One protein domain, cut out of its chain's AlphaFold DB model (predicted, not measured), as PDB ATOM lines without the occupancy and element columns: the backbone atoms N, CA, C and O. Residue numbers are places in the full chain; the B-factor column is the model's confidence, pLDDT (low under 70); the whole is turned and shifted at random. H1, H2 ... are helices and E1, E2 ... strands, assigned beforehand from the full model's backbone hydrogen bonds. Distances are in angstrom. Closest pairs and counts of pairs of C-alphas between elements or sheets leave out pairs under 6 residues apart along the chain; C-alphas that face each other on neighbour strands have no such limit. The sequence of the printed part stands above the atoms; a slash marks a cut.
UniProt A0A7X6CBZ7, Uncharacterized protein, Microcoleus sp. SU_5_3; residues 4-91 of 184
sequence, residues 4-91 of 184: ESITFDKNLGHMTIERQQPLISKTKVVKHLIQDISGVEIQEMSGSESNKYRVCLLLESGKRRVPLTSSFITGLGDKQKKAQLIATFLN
ATOM      1  N   GLU A   4      15.987  34.313  48.464       68.06
ATOM      2  CA  GLU A   4      17.077  34.728  47.589       68.06
ATOM      3  C   GLU A   4      16.989  36.244  47.409       68.06
ATOM      4  O   GLU A   4      15.994  36.766  46.896       68.06
ATOM      5  N   SER A   5      18.005  36.958  47.890       77.38
ATOM      6  CA  SER A   5      18.160  38.393  47.669       77.38
ATOM      7  C   SER A   5      19.304  38.610  46.685       77.38
ATOM      8  O   SER A   5      20.337  37.942  46.738       77.38
ATOM      9  N   ILE A   6      19.101  39.523  45.740       81.75
ATOM     10  CA  ILE A   6      20.128  39.900  44.772       81.75
ATOM     11  C   ILE A   6      20.248  41.405  44.809       81.75
ATOM     12  O   ILE A   6      19.281  42.123  44.547       81.75
ATOM     13  N   THR A   7      21.447  41.864  45.142       84.31
ATOM     14  CA  THR A   7      21.767  43.278  45.284       84.31
ATOM     15  C   THR A   7      22.802  43.653  44.241       84.31
ATOM     16  O   THR A   7      23.878  43.062  44.181       84.31
ATOM     17  N   PHE A   8      22.480  44.654  43.427       85.06
ATOM     18  CA  PHE A   8      23.415  45.258  42.489       85.06
ATOM     19  C   PHE A   8      23.918  46.573  43.079       85.06
ATOM     20  O   PHE A   8      23.162  47.542  43.156       85.06
ATOM     21  N   ASP A   9      25.186  46.617  43.477       84.75
ATOM     22  CA  ASP A   9      25.830  47.832  43.967       84.75
ATOM     23  C   ASP A   9      26.741  48.407  42.879       84.75
ATOM     24  O   ASP A   9      27.857  47.938  42.648       84.75
ATOM     25  N   LYS A  10      26.251  49.442  42.192       77.88
ATOM     26  CA  LYS A  10      27.017  50.138  41.151       77.88
ATOM     27  C   LYS A  10      28.202  50.927  41.691       77.88
ATOM     28  O   LYS A  10      29.167  51.095  40.957       77.88
ATOM     29  N   ASN A  11      28.124  51.422  42.925       81.06
ATOM     30  CA  ASN A  11      29.202  52.217  43.509       81.06
ATOM     31  C   ASN A  11      30.401  51.323  43.821       81.06
ATOM     32  O   ASN A  11      31.543  51.725  43.621       81.06
ATOM     33  N   LEU A  12      30.124  50.099  44.276       80.75
ATOM     34  CA  LEU A  12      31.143  49.086  44.529       80.75
ATOM     35  C   LEU A  12      31.484  48.251  43.285       80.75
ATOM     36  O   LEU A  12      32.483  47.546  43.292       80.75
ATOM     37  N   GLY A  13      30.677  48.312  42.222       82.81
ATOM     38  CA  GLY A  13      30.896  47.551  40.989       82.81
ATOM     39  C   GLY A  13      30.610  46.052  41.123       82.81
ATOM     40  O   GLY A  13      31.077  45.265  40.300       82.81
ATOM     41  N   HIS A  14      29.839  45.643  42.133       84.62
ATOM     42  CA  HIS A  14      29.585  44.236  42.440       84.62
ATOM     43  C   HIS A  14      28.094  43.902  42.497       84.62
ATOM     44  O   HIS A  14      27.268  44.664  42.998       84.62
ATOM     45  N   MET A  15      27.762  42.702  42.035       85.69
ATOM     46  CA  MET A  15      26.515  42.020  42.345       85.69
ATOM     47  C   MET A  15      26.754  41.058  43.506       85.69
ATOM     48  O   MET A  15      27.728  40.306  43.500       85.69
ATOM     49  N   THR A  16      25.837  41.046  44.468       84.94
ATOM     50  CA  THR A  16      25.817  40.089  45.573       84.94
ATOM     51  C   THR A  16      24.537  39.267  45.521       84.94
ATOM     52  O   THR A  16      23.450  39.832  45.427       84.94
ATOM     53  N   ILE A  17      24.673  37.946  45.591       81.50
ATOM     54  CA  ILE A  17      23.566  36.997  45.699       81.50
ATOM     55  C   ILE A  17      23.622  36.393  47.092       81.50
ATOM     56  O   ILE A  17      24.602  35.733  47.443       81.50
ATOM     57  N   GLU A  18      22.574  36.615  47.873       81.81
ATOM     58  CA  GLU A  18      22.407  36.022  49.190       81.81
ATOM     59  C   GLU A  18      21.317  34.960  49.130       81.81
ATOM     60  O   GLU A  18      20.161  35.253  48.823       81.81
ATOM     61  N   ARG A  19      21.677  33.717  49.448       75.44
ATOM     62  CA  ARG A  19      20.726  32.605  49.544       75.44
ATOM     63  C   ARG A  19      20.650  32.115  50.977       75.44
ATOM     64  O   ARG A  19      21.658  31.686  51.546       75.44
ATOM     65  N   GLN A  20      19.452  32.161  51.552       69.50
ATOM     66  CA  GLN A  20      19.178  31.517  52.832       69.50
ATOM     67  C   GLN A  20      18.897  30.033  52.613       69.50
ATOM     68  O   GLN A  20      17.859  29.664  52.064       69.50
ATOM     69  N   GLN A  21      19.810  29.177  53.071       63.19
ATOM     70  CA  GLN A  21      19.607  27.737  53.010       63.19
ATOM     71  C   GLN A  21      18.706  27.287  54.174       63.19
ATOM     72  O   GLN A  21      19.062  27.475  55.335       63.19
ATOM     73  N   PRO A  22      17.541  26.671  53.916       56.28
ATOM     74  CA  PRO A  22      16.589  26.336  54.978       56.28
ATOM     75  C   PRO A  22      17.058  25.203  55.909       56.28
ATOM     76  O   PRO A  22      16.512  25.054  56.996       56.28
ATOM     77  N   LEU A  23      18.057  24.409  55.508       59.16
ATOM     78  CA  LEU A  23      18.572  23.270  56.289       59.16
ATOM     79  C   LEU A  23      19.792  23.601  57.158       59.16
ATOM     80  O   LEU A  23      20.151  22.827  58.041       59.16
ATOM     81  N   ILE A  24      20.442  24.734  56.914       53.44
ATOM     82  CA  ILE A  24      21.657  25.157  57.604       53.44
ATOM     83  C   ILE A  24      21.494  26.664  57.723       53.44
ATOM     84  O   ILE A  24      21.489  27.305  56.684       53.44
ATOM     85  N   SER A  25      21.326  27.233  58.922       56.94
ATOM     86  CA  SER A  25      21.096  28.677  59.165       56.94
ATOM     87  C   SER A  25      22.273  29.588  58.752       56.94
ATOM     88  O   SER A  25      22.703  30.459  59.504       56.94
ATOM     89  N   LYS A  26      22.847  29.358  57.575       58.56
ATOM     90  CA  LYS A  26      23.955  30.050  56.945       58.56
ATOM     91  C   LYS A  26      23.420  30.721  55.687       58.56
ATOM     92  O   LYS A  26      22.819  30.082  54.823       58.56
ATOM     93  N   THR A  27      23.683  32.014  55.583       69.44
ATOM     94  CA  THR A  27      23.487  32.767  54.350       69.44
ATOM     95  C   THR A  27      24.700  32.535  53.467       69.44
ATOM     96  O   THR A  27      25.828  32.832  53.865       69.44
ATOM     97  N   LYS A  28      24.485  31.989  52.272       66.25
ATOM     98  CA  LYS A  28      25.539  31.900  51.268       66.25
ATOM     99  C   LYS A  28      25.578  33.204  50.488       66.25
ATOM    100  O   LYS A  28      24.556  33.599  49.939       66.25
ATOM    101  N   VAL A  29      26.745  33.841  50.447       77.12
ATOM    102  CA  VAL A  29      26.960  35.116  49.758       77.12
ATOM    103  C   VAL A  29      27.913  34.880  48.595       77.12
ATOM    104  O   VAL A  29      29.078  34.548  48.809       77.12
ATOM    105  N   VAL A  30      27.422  35.039  47.369       73.94
ATOM    106  CA  VAL A  30      28.235  34.961  46.149       73.94
ATOM    107  C   VAL A  30      28.377  36.364  45.572       73.94
ATOM    108  O   VAL A  30      27.388  37.087  45.465       73.94
ATOM    109  N   LYS A  31      29.604  36.756  45.216       79.75
ATOM    110  CA  LYS A  31      29.904  38.067  44.631       79.75
ATOM    111  C   LYS A  31      30.397  37.916  43.198       79.75
ATOM    112  O   LYS A  31      31.296  37.124  42.939       79.75
ATOM    113  N   HIS A  32      29.844  38.726  42.307       77.94
ATOM    114  CA  HIS A  32      30.272  38.859  40.917       77.94
ATOM    115  C   HIS A  32      30.577  40.324  40.620       77.94
ATOM    116  O   HIS A  32      29.987  41.212  41.240       77.94
ATOM    117  N   LEU A  33      31.486  40.607  39.689       82.50
ATOM    118  CA  LEU A  33      31.650  41.972  39.194       82.50
ATOM    119  C   LEU A  33      30.492  42.294  38.248       82.50
ATOM    120  O   LEU A  33      30.078  41.457  37.450       82.50
ATOM    121  N   ILE A  34      29.965  43.514  38.326       84.12
ATOM    122  CA  ILE A  34      28.890  43.960  37.429       84.12
ATOM    123  C   ILE A  34      29.372  43.988  35.976       84.12
ATOM    124  O   ILE A  34      28.600  43.667  35.081       84.12
ATOM    125  N   GLN A  35      30.641  44.339  35.749       81.44
ATOM    126  CA  GLN A  35      31.235  44.374  34.411       81.44
ATOM    127  C   GLN A  35      31.271  42.995  33.741       81.44
ATOM    128  O   GLN A  35      31.236  42.921  32.522       81.44
ATOM    129  N   ASP A  36      31.276  41.917  34.531       80.19
ATOM    130  CA  ASP A  36      31.264  40.559  33.994       80.19
ATOM    131  C   ASP A  36      29.867  40.181  33.486       80.19
ATOM    132  O   ASP A  36      29.717  39.125  32.884       80.19
ATOM    133  N   ILE A  37      28.825  40.987  33.736       83.56
ATOM    134  CA  ILE A  37      27.457  40.710  33.292       83.56
ATOM    135  C   ILE A  37      27.281  41.200  31.851       83.56
ATOM    136  O   ILE A  37      27.108  42.390  31.594       83.56
ATOM    137  N   SER A  38      27.235  40.258  30.911       81.19
ATOM    138  CA  SER A  38      27.066  40.527  29.480       81.19
ATOM    139  C   SER A  38      25.609  40.625  29.033       81.19
ATOM    140  O   SER A  38      25.322  41.166  27.962       81.19
ATOM    141  N   GLY A  39      24.670  40.097  29.824       83.75
ATOM    142  CA  GLY A  39      23.284  39.972  29.386       83.75
ATOM    143  C   GLY A  39      22.284  39.604  30.472       83.75
ATOM    144  O   GLY A  39      22.640  39.209  31.582       83.75
ATOM    145  N   VAL A  40      21.003  39.712  30.119       84.12
ATOM    146  CA  VAL A  40      19.872  39.221  30.914       84.12
ATOM    147  C   VAL A  40      18.979  38.392  29.997       84.12
ATOM    148  O   VAL A  40      18.541  38.881  28.958       84.12
ATOM    149  N   GLU A  41      18.698  37.153  30.383       84.75
ATOM    150  CA  GLU A  41      17.885  36.202  29.624       84.75
ATOM    151  C   GLU A  41      16.689  35.710  30.438       84.75
ATOM    152  O   GLU A  41      16.682  35.732  31.670       84.75
ATOM    153  N   ILE A  42      15.681  35.204  29.731       84.19
ATOM    154  CA  ILE A  42      14.598  34.431  30.330       84.19
ATOM    155  C   ILE A  42      14.830  32.975  29.966       84.19
ATOM    156  O   ILE A  42      14.843  32.616  28.792       84.19
ATOM    157  N   GLN A  43      15.001  32.138  30.981       84.31
ATOM    158  CA  GLN A  43      15.019  30.701  30.794       84.31
ATOM    159  C   GLN A  43      13.594  30.169  30.891       84.31
ATOM    160  O   GLN A  43      12.876  30.457  31.852       84.31
ATOM    161  N   GLU A  44      13.210  29.373  29.902       83.31
ATOM    162  CA  GLU A  44      11.920  28.704  29.821       83.31
ATOM    163  C   GLU A  44      12.075  27.218  30.150       83.31
ATOM    164  O   GLU A  44      13.045  26.567  29.763       83.31
ATOM    165  N   MET A  45      11.104  26.693  30.886       80.75
ATOM    166  CA  MET A  45      10.916  25.274  31.131       80.75
ATOM    167  C   MET A  45       9.502  24.920  30.683       80.75
ATOM    168  O   MET A  45       8.521  25.406  31.256       80.75
ATOM    169  N   SER A  46       9.404  24.073  29.663       78.94
ATOM    170  CA  SER A  46       8.124  23.559  29.186       78.94
ATOM    171  C   SER A  46       7.490  22.679  30.262       78.94
ATOM    172  O   SER A  46       8.129  21.763  30.783       78.94
ATOM    173  N   GLY A  47       6.243  22.976  30.615       71.88
ATOM    174  CA  GLY A  47       5.444  22.194  31.559       71.88
ATOM    175  C   GLY A  47       4.241  21.560  30.868       71.88
ATOM    176  O   GLY A  47       3.838  21.997  29.796       71.88
ATOM    177  N   SER A  48       3.645  20.541  31.490       68.00
ATOM    178  CA  SER A  48       2.464  19.844  30.956       68.00
ATOM    179  C   SER A  48       1.208  20.721  30.880       68.00
ATOM    180  O   SER A  48       0.360  20.490  30.027       68.00
ATOM    181  N   GLU A  49       1.081  21.718  31.762       78.56
ATOM    182  CA  GLU A  49      -0.069  22.638  31.806       78.56
ATOM    183  C   GLU A  49       0.275  24.034  31.284       78.56
ATOM    184  O   GLU A  49      -0.515  24.672  30.594       78.56
ATOM    185  N   SER A  50       1.453  24.539  31.650       79.38
ATOM    186  CA  SER A  50       1.936  25.851  31.237       79.38
ATOM    187  C   SER A  50       3.453  25.919  31.331       79.38
ATOM    188  O   SER A  50       4.081  25.242  32.154       79.38
ATOM    189  N   ASN A  51       4.038  26.767  30.492       77.81
ATOM    190  CA  ASN A  51       5.464  27.043  30.528       77.81
ATOM    191  C   ASN A  51       5.802  27.875  31.767       77.81
ATOM    192  O   ASN A  51       5.059  28.775  32.179       77.81
ATOM    193  N   LYS A  52       6.944  27.560  32.371       84.56
ATOM    194  CA  LYS A  52       7.463  28.258  33.543       84.56
ATOM    195  C   LYS A  52       8.752  28.970  33.171       84.56
ATOM    196  O   LYS A  52       9.539  28.487  32.364       84.56
ATOM    197  N   TYR A  53       8.974  30.116  33.793       82.69
ATOM    198  CA  TYR A  53      10.015  31.053  33.411       82.69
ATOM    199  C   TYR A  53      10.824  31.494  34.628       82.69
ATOM    200  O   TYR A  53      10.278  31.689  35.721       82.69
ATOM    201  N   ARG A  54      12.119  31.726  34.428       86.56
ATOM    202  CA  ARG A  54      12.984  32.435  35.381       86.56
ATOM    203  C   ARG A  54      13.889  33.415  34.649       86.56
ATOM    204  O   ARG A  54      14.165  33.233  33.468       86.56
ATOM    205  N   VAL A  55      14.324  34.463  35.341       85.75
ATOM    206  CA  VAL A  55      15.281  35.433  34.788       85.75
ATOM    207  C   VAL A  55      16.687  34.994  35.174       85.75
ATOM    208  O   VAL A  55      16.915  34.646  36.331       85.75
ATOM    209  N   CYS A  56      17.616  35.038  34.227       85.94
ATOM    210  CA  CYS A  56      19.021  34.706  34.421       85.94
ATOM    211  C   CYS A  56      19.907  35.857  33.937       85.94
ATOM    212  O   CYS A  56      19.564  36.547  32.981       85.94
ATOM    213  N   LEU A  57      21.060  36.037  34.567       86.00
ATOM    214  CA  LEU A  57      22.130  36.894  34.064       86.00
ATOM    215  C   LEU A  57      23.121  36.060  33.267       86.00
ATOM    216  O   LEU A  57      23.413  34.931  33.649       86.00
ATOM    217  N   LEU A  58      23.650  36.625  32.192       83.19
ATOM    218  CA  LEU A  58      24.761  36.050  31.447       83.19
ATOM    219  C   LEU A  58      26.066  36.668  31.925       83.19
ATOM    220  O   LEU A  58      26.143  37.890  32.045       83.19
ATOM    221  N   LEU A  59      27.078  35.835  32.165       80.69
ATOM    222  CA  LEU A  59      28.433  36.293  32.470       80.69
ATOM    223  C   LEU A  59      29.368  36.173  31.249       80.69
ATOM    224  O   LEU A  59      29.267  35.213  30.480       80.69
ATOM    225  N   GLU A  60      30.287  37.129  31.073       69.81
ATOM    226  CA  GLU A  60      31.286  37.185  29.987       69.81
ATOM    227  C   GLU A  60      32.278  36.018  30.016       69.81
ATOM    228  O   GLU A  60      32.720  35.574  28.959       69.81
ATOM    229  N   SER A  61      32.566  35.451  31.195       59.34
ATOM    230  CA  SER A  61      33.559  34.378  31.379       59.34
ATOM    231  C   SER A  61      33.199  33.038  30.713       59.34
ATOM    232  O   SER A  61      33.932  32.067  30.857       59.34
ATOM    233  N   GLY A  62      32.082  32.971  29.983       51.06
ATOM    234  CA  GLY A  62      31.716  31.843  29.135       51.06
ATOM    235  C   GLY A  62      30.346  31.272  29.476       51.06
ATOM    236  O   GLY A  62      30.218  30.467  30.385       51.06
ATOM    237  N   LYS A  63      29.321  31.645  28.694       53.56
ATOM    238  CA  LYS A  63      27.986  30.999  28.595       53.56
ATOM    239  C   LYS A  63      27.251  30.699  29.910       53.56
ATOM    240  O   LYS A  63      26.307  29.908  29.925       53.56
ATOM    241  N   ARG A  64      27.652  31.317  31.014       60.78
ATOM    242  CA  ARG A  64      27.125  30.981  32.322       60.78
ATOM    243  C   ARG A  64      25.878  31.791  32.630       60.78
ATOM    244  O   ARG A  64      25.915  33.019  32.601       60.78
ATOM    245  N   ARG A  65      24.791  31.087  32.947       74.75
ATOM    246  CA  ARG A  65      23.523  31.669  33.393       74.75
ATOM    247  C   ARG A  65      23.481  31.673  34.912       74.75
ATOM    248  O   ARG A  65      23.405  30.607  35.509       74.75
ATOM    249  N   VAL A  66      23.483  32.851  35.521       80.50
ATOM    250  CA  VAL A  66      23.245  33.012  36.957       80.50
ATOM    251  C   VAL A  66      21.756  33.281  37.159       80.50
ATOM    252  O   VAL A  66      21.290  34.381  36.841       80.50
ATOM    253  N   PRO A  67      20.966  32.290  37.604       80.62
ATOM    254  CA  PRO A  67      19.544  32.490  37.807       80.62
ATOM    255  C   PRO A  67      19.315  33.475  38.947       80.62
ATOM    256  O   PRO A  67      19.942  33.387  39.998       80.62
ATOM    257  N   LEU A  68      18.386  34.405  38.733       79.69
ATOM    258  CA  LEU A  68      17.992  35.371  39.757       79.69
ATOM    259  C   LEU A  68      17.025  34.787  40.793       79.69
ATOM    260  O   LEU A  68      16.700  35.441  41.782       79.69
ATOM    261  N   THR A  69      16.472  33.618  40.481       72.12
ATOM    262  CA  THR A  69      15.570  32.857  41.334       72.12
ATOM    263  C   THR A  69      15.852  31.372  41.152       72.12
ATOM    264  O   THR A  69      15.917  30.890  40.017       72.12
ATOM    265  N   SER A  70      15.919  30.625  42.251       69.12
ATOM    266  CA  SER A  70      16.081  29.165  42.228       69.12
ATOM    267  C   SER A  70      14.917  28.421  41.552       69.12
ATOM    268  O   SER A  70      15.101  27.341  40.993       69.12
ATOM    269  N   SER A  71      13.714  29.006  41.533       73.56
ATOM    270  CA  SER A  71      12.502  28.385  40.982       73.56
ATOM    271  C   SER A  71      12.035  28.999  39.657       73.56
ATOM    272  O   SER A  71      12.207  30.191  39.392       73.56
ATOM    273  N   PHE A  72      11.403  28.162  38.827       81.50
ATOM    274  CA  PHE A  72      10.659  28.577  37.639       81.50
ATOM    275  C   PHE A  72       9.193  28.812  38.001       81.50
ATOM    276  O   PHE A  72       8.550  27.951  38.605       81.50
ATOM    277  N   ILE A  73       8.644  29.946  37.576       81.12
ATOM    278  CA  ILE A  73       7.251  30.323  37.843       81.12
ATOM    279  C   ILE A  73       6.569  30.817  36.567       81.12
ATOM    280  O   ILE A  73       7.225  31.282  35.637       81.12
ATOM    281  N   THR A  74       5.246  30.712  36.508       82.25
ATOM    282  CA  THR A  74       4.456  31.209  35.374       82.25
ATOM    283  C   THR A  74       4.505  32.746  35.286       82.25
ATOM    284  O   THR A  74       5.027  33.431  36.174       82.25
ATOM    285  N   GLY A  75       4.001  33.300  34.179       82.56
ATOM    286  CA  GLY A  75       3.935  34.750  33.954       82.56
ATOM    287  C   GLY A  75       5.146  35.309  33.204       82.56
ATOM    288  O   GLY A  75       5.989  35.994  33.786       82.56
ATOM    289  N   LEU A  76       5.210  35.040  31.894       80.56
ATOM    290  CA  LEU A  76       6.265  35.530  30.997       80.56
ATOM    291  C   LEU A  76       6.374  37.063  31.000       80.56
ATOM    292  O   LEU A  76       7.474  37.595  31.130       80.56
ATOM    293  N   GLY A  77       5.242  37.772  30.922       76.25
ATOM    294  CA  GLY A  77       5.220  39.238  30.865       76.25
ATOM    295  C   GLY A  77       5.884  39.903  32.076       76.25
ATOM    296  O   GLY A  77       6.630  40.868  31.925       76.25
ATOM    297  N   ASP A  78       5.702  39.346  33.275       80.00
ATOM    298  CA  ASP A  78       6.350  39.864  34.484       80.00
ATOM    299  C   ASP A  78       7.856  39.586  34.488       80.00
ATOM    300  O   ASP A  78       8.643  40.417  34.947       80.00
ATOM    301  N   LYS A  79       8.288  38.442  33.933       83.31
ATOM    302  CA  LYS A  79       9.718  38.132  33.766       83.31
ATOM    303  C   LYS A  79      10.372  39.047  32.741       83.31
ATOM    304  O   LYS A  79      11.462  39.534  33.011       83.31
ATOM    305  N   GLN A  80       9.693  39.346  31.635       81.94
ATOM    306  CA  GLN A  80      10.155  40.308  30.630       81.94
ATOM    307  C   GLN A  80      10.281  41.717  31.208       81.94
ATOM    308  O   GLN A  80      11.319  42.351  31.038       81.94
ATOM    309  N   LYS A  81       9.287  42.194  31.965       81.06
ATOM    310  CA  LYS A  81       9.381  43.493  32.652       81.06
ATOM    311  C   LYS A  81      10.547  43.526  33.639       81.06
ATOM    312  O   LYS A  81      11.330  44.472  33.635       81.06
ATOM    313  N   LYS A  82      10.699  42.483  34.464       86.12
ATOM    314  CA  LYS A  82      11.793  42.396  35.445       86.12
ATOM    315  C   LYS A  82      13.160  42.366  34.762       86.12
ATOM    316  O   LYS A  82      14.055  43.102  35.162       86.12
ATOM    317  N   ALA A  83      13.314  41.550  33.727       83.38
ATOM    318  CA  ALA A  83      14.557  41.447  32.983       83.38
ATOM    319  C   ALA A  83      14.902  42.774  32.272       83.38
ATOM    320  O   ALA A  83      16.060  43.187  32.295       83.38
ATOM    321  N   GLN A  84      13.900  43.511  31.775       81.69
ATOM    322  CA  GLN A  84      14.087  44.827  31.156       81.69
ATOM    323  C   GLN A  84      14.549  45.876  32.160       81.69
ATOM    324  O   GLN A  84      15.459  46.651  31.866       81.69
ATOM    325  N   LEU A  85      13.947  45.893  33.350       85.12
ATOM    326  CA  LEU A  85      14.364  46.786  34.428       85.12
ATOM    327  C   LEU A  85      15.820  46.532  34.819       85.12
ATOM    328  O   LEU A  85      16.584  47.482  34.962       85.12
ATOM    329  N   ILE A  86      16.217  45.265  34.935       85.62
ATOM    330  CA  ILE A  86      17.589  44.891  35.291       85.62
ATOM    331  C   ILE A  86      18.561  45.274  34.180       85.62
ATOM    332  O   ILE A  86      19.573  45.907  34.460       85.62
ATOM    333  N   ALA A  87      18.250  44.963  32.923       84.06
ATOM    334  CA  ALA A  87      19.099  45.339  31.801       84.06
ATOM    335  C   ALA A  87      19.273  46.857  31.683       84.06
ATOM    336  O   ALA A  87      20.391  47.339  31.506       84.06
ATOM    337  N   THR A  88      18.184  47.613  31.850       83.19
ATOM    338  CA  THR A  88      18.216  49.082  31.858       83.19
ATOM    339  C   THR A  88      19.060  49.591  33.020       83.19
ATOM    340  O   THR A  88      19.927  50.442  32.834       83.19
ATOM    341  N   PHE A  89      18.856  49.035  34.218       84.94
ATOM    342  CA  PHE A  89      19.644  49.382  35.391       84.94
ATOM    343  C   PHE A  89      21.128  49.108  35.148       84.94
ATOM    344  O   PHE A  89      21.941  49.982  35.405       84.94
ATOM    345  N   LEU A  90      21.501  47.959  34.593       84.00
ATOM    346  CA  LEU A  90      22.894  47.585  34.336       84.00
ATOM    347  C   LEU A  90      23.481  48.199  33.054       84.00
ATOM    348  O   LEU A  90      24.655  47.985  32.773       84.00
ATOM    349  N   ASN A  91      22.710  48.996  32.306       83.38
ATOM    350  CA  ASN A  91      23.109  49.576  31.020       83.38
ATOM    351  C   ASN A  91      23.543  48.519  29.977       83.38
ATOM    352  O   ASN A  91      24.455  48.735  29.178       83.38
TER     353      ASN A  91
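What this domain is: This is residues 4 to 91 of the 184 residues of an uncharacterized protein of Microcoleus sp. SU_5_3 (UniProt A0A7X6CBZ7). A three-stranded sheet, E4, E5 and E6, with helix H1 packed along E4 and E5, makes one arm of a V; a second three-stranded sheet, E1, E2 and E3, makes the other, and the two sheets join at residues 34 to 36. The printed part has 88 residues, with six named strands followed by one named helix. The sheet orders are E4 E5 E6 and E1 E2 E3, both antiparallel, and the class is mixed. The whole is compact, with a radius of gyration of the C-alphas of 13.8 A and spans of 42 by 36 by 23 A.

Where its parts are: E4 is residues 37 to 45, 22.7 A; E5 is 52 to 59, 22.5 A; E6 is 64 to 67. H1, residues 76 to 90, measures 20.8 A and ends at C-alpha 90 (22.894, 47.585, 34.336). E1, residues 4 to 9, begins at C-alpha 4 (17.077, 34.728, 47.589); E2 is 14 to 20, 19.4 A, and E3 is 27 to 33, 19.5 A.

How they stand to each other: E4, E5 and E6 form a meander, each strand the antiparallel neighbour of the one before; N 41 and O 56 are 2.8 A apart, as are N 57 and O 66. H1 is on this sheet in two layers, 9.1 A high, over E4 and E5; the closest C-alphas of E4 and H1, Val 40 and Ala 83, are 6.1 A apart. Every O i to N i+4 pair of H1 is within hydrogen-bond range. E3 and E4 meet only through their link. E1, E2 and E3 form another meander, with N 7 and O 16, and N 17 and O 30, each 2.9 A apart. E1 and H1 are only just apart, at 8.5 A.

The domain as a whole: The C-alphas farthest apart, Asn 11 and Ser 48, are 43.8 A apart. The printed part has no cut and no long link. Confidence is under 70 at residues 4, 20 to 28, 48, 60 to 64 and 70.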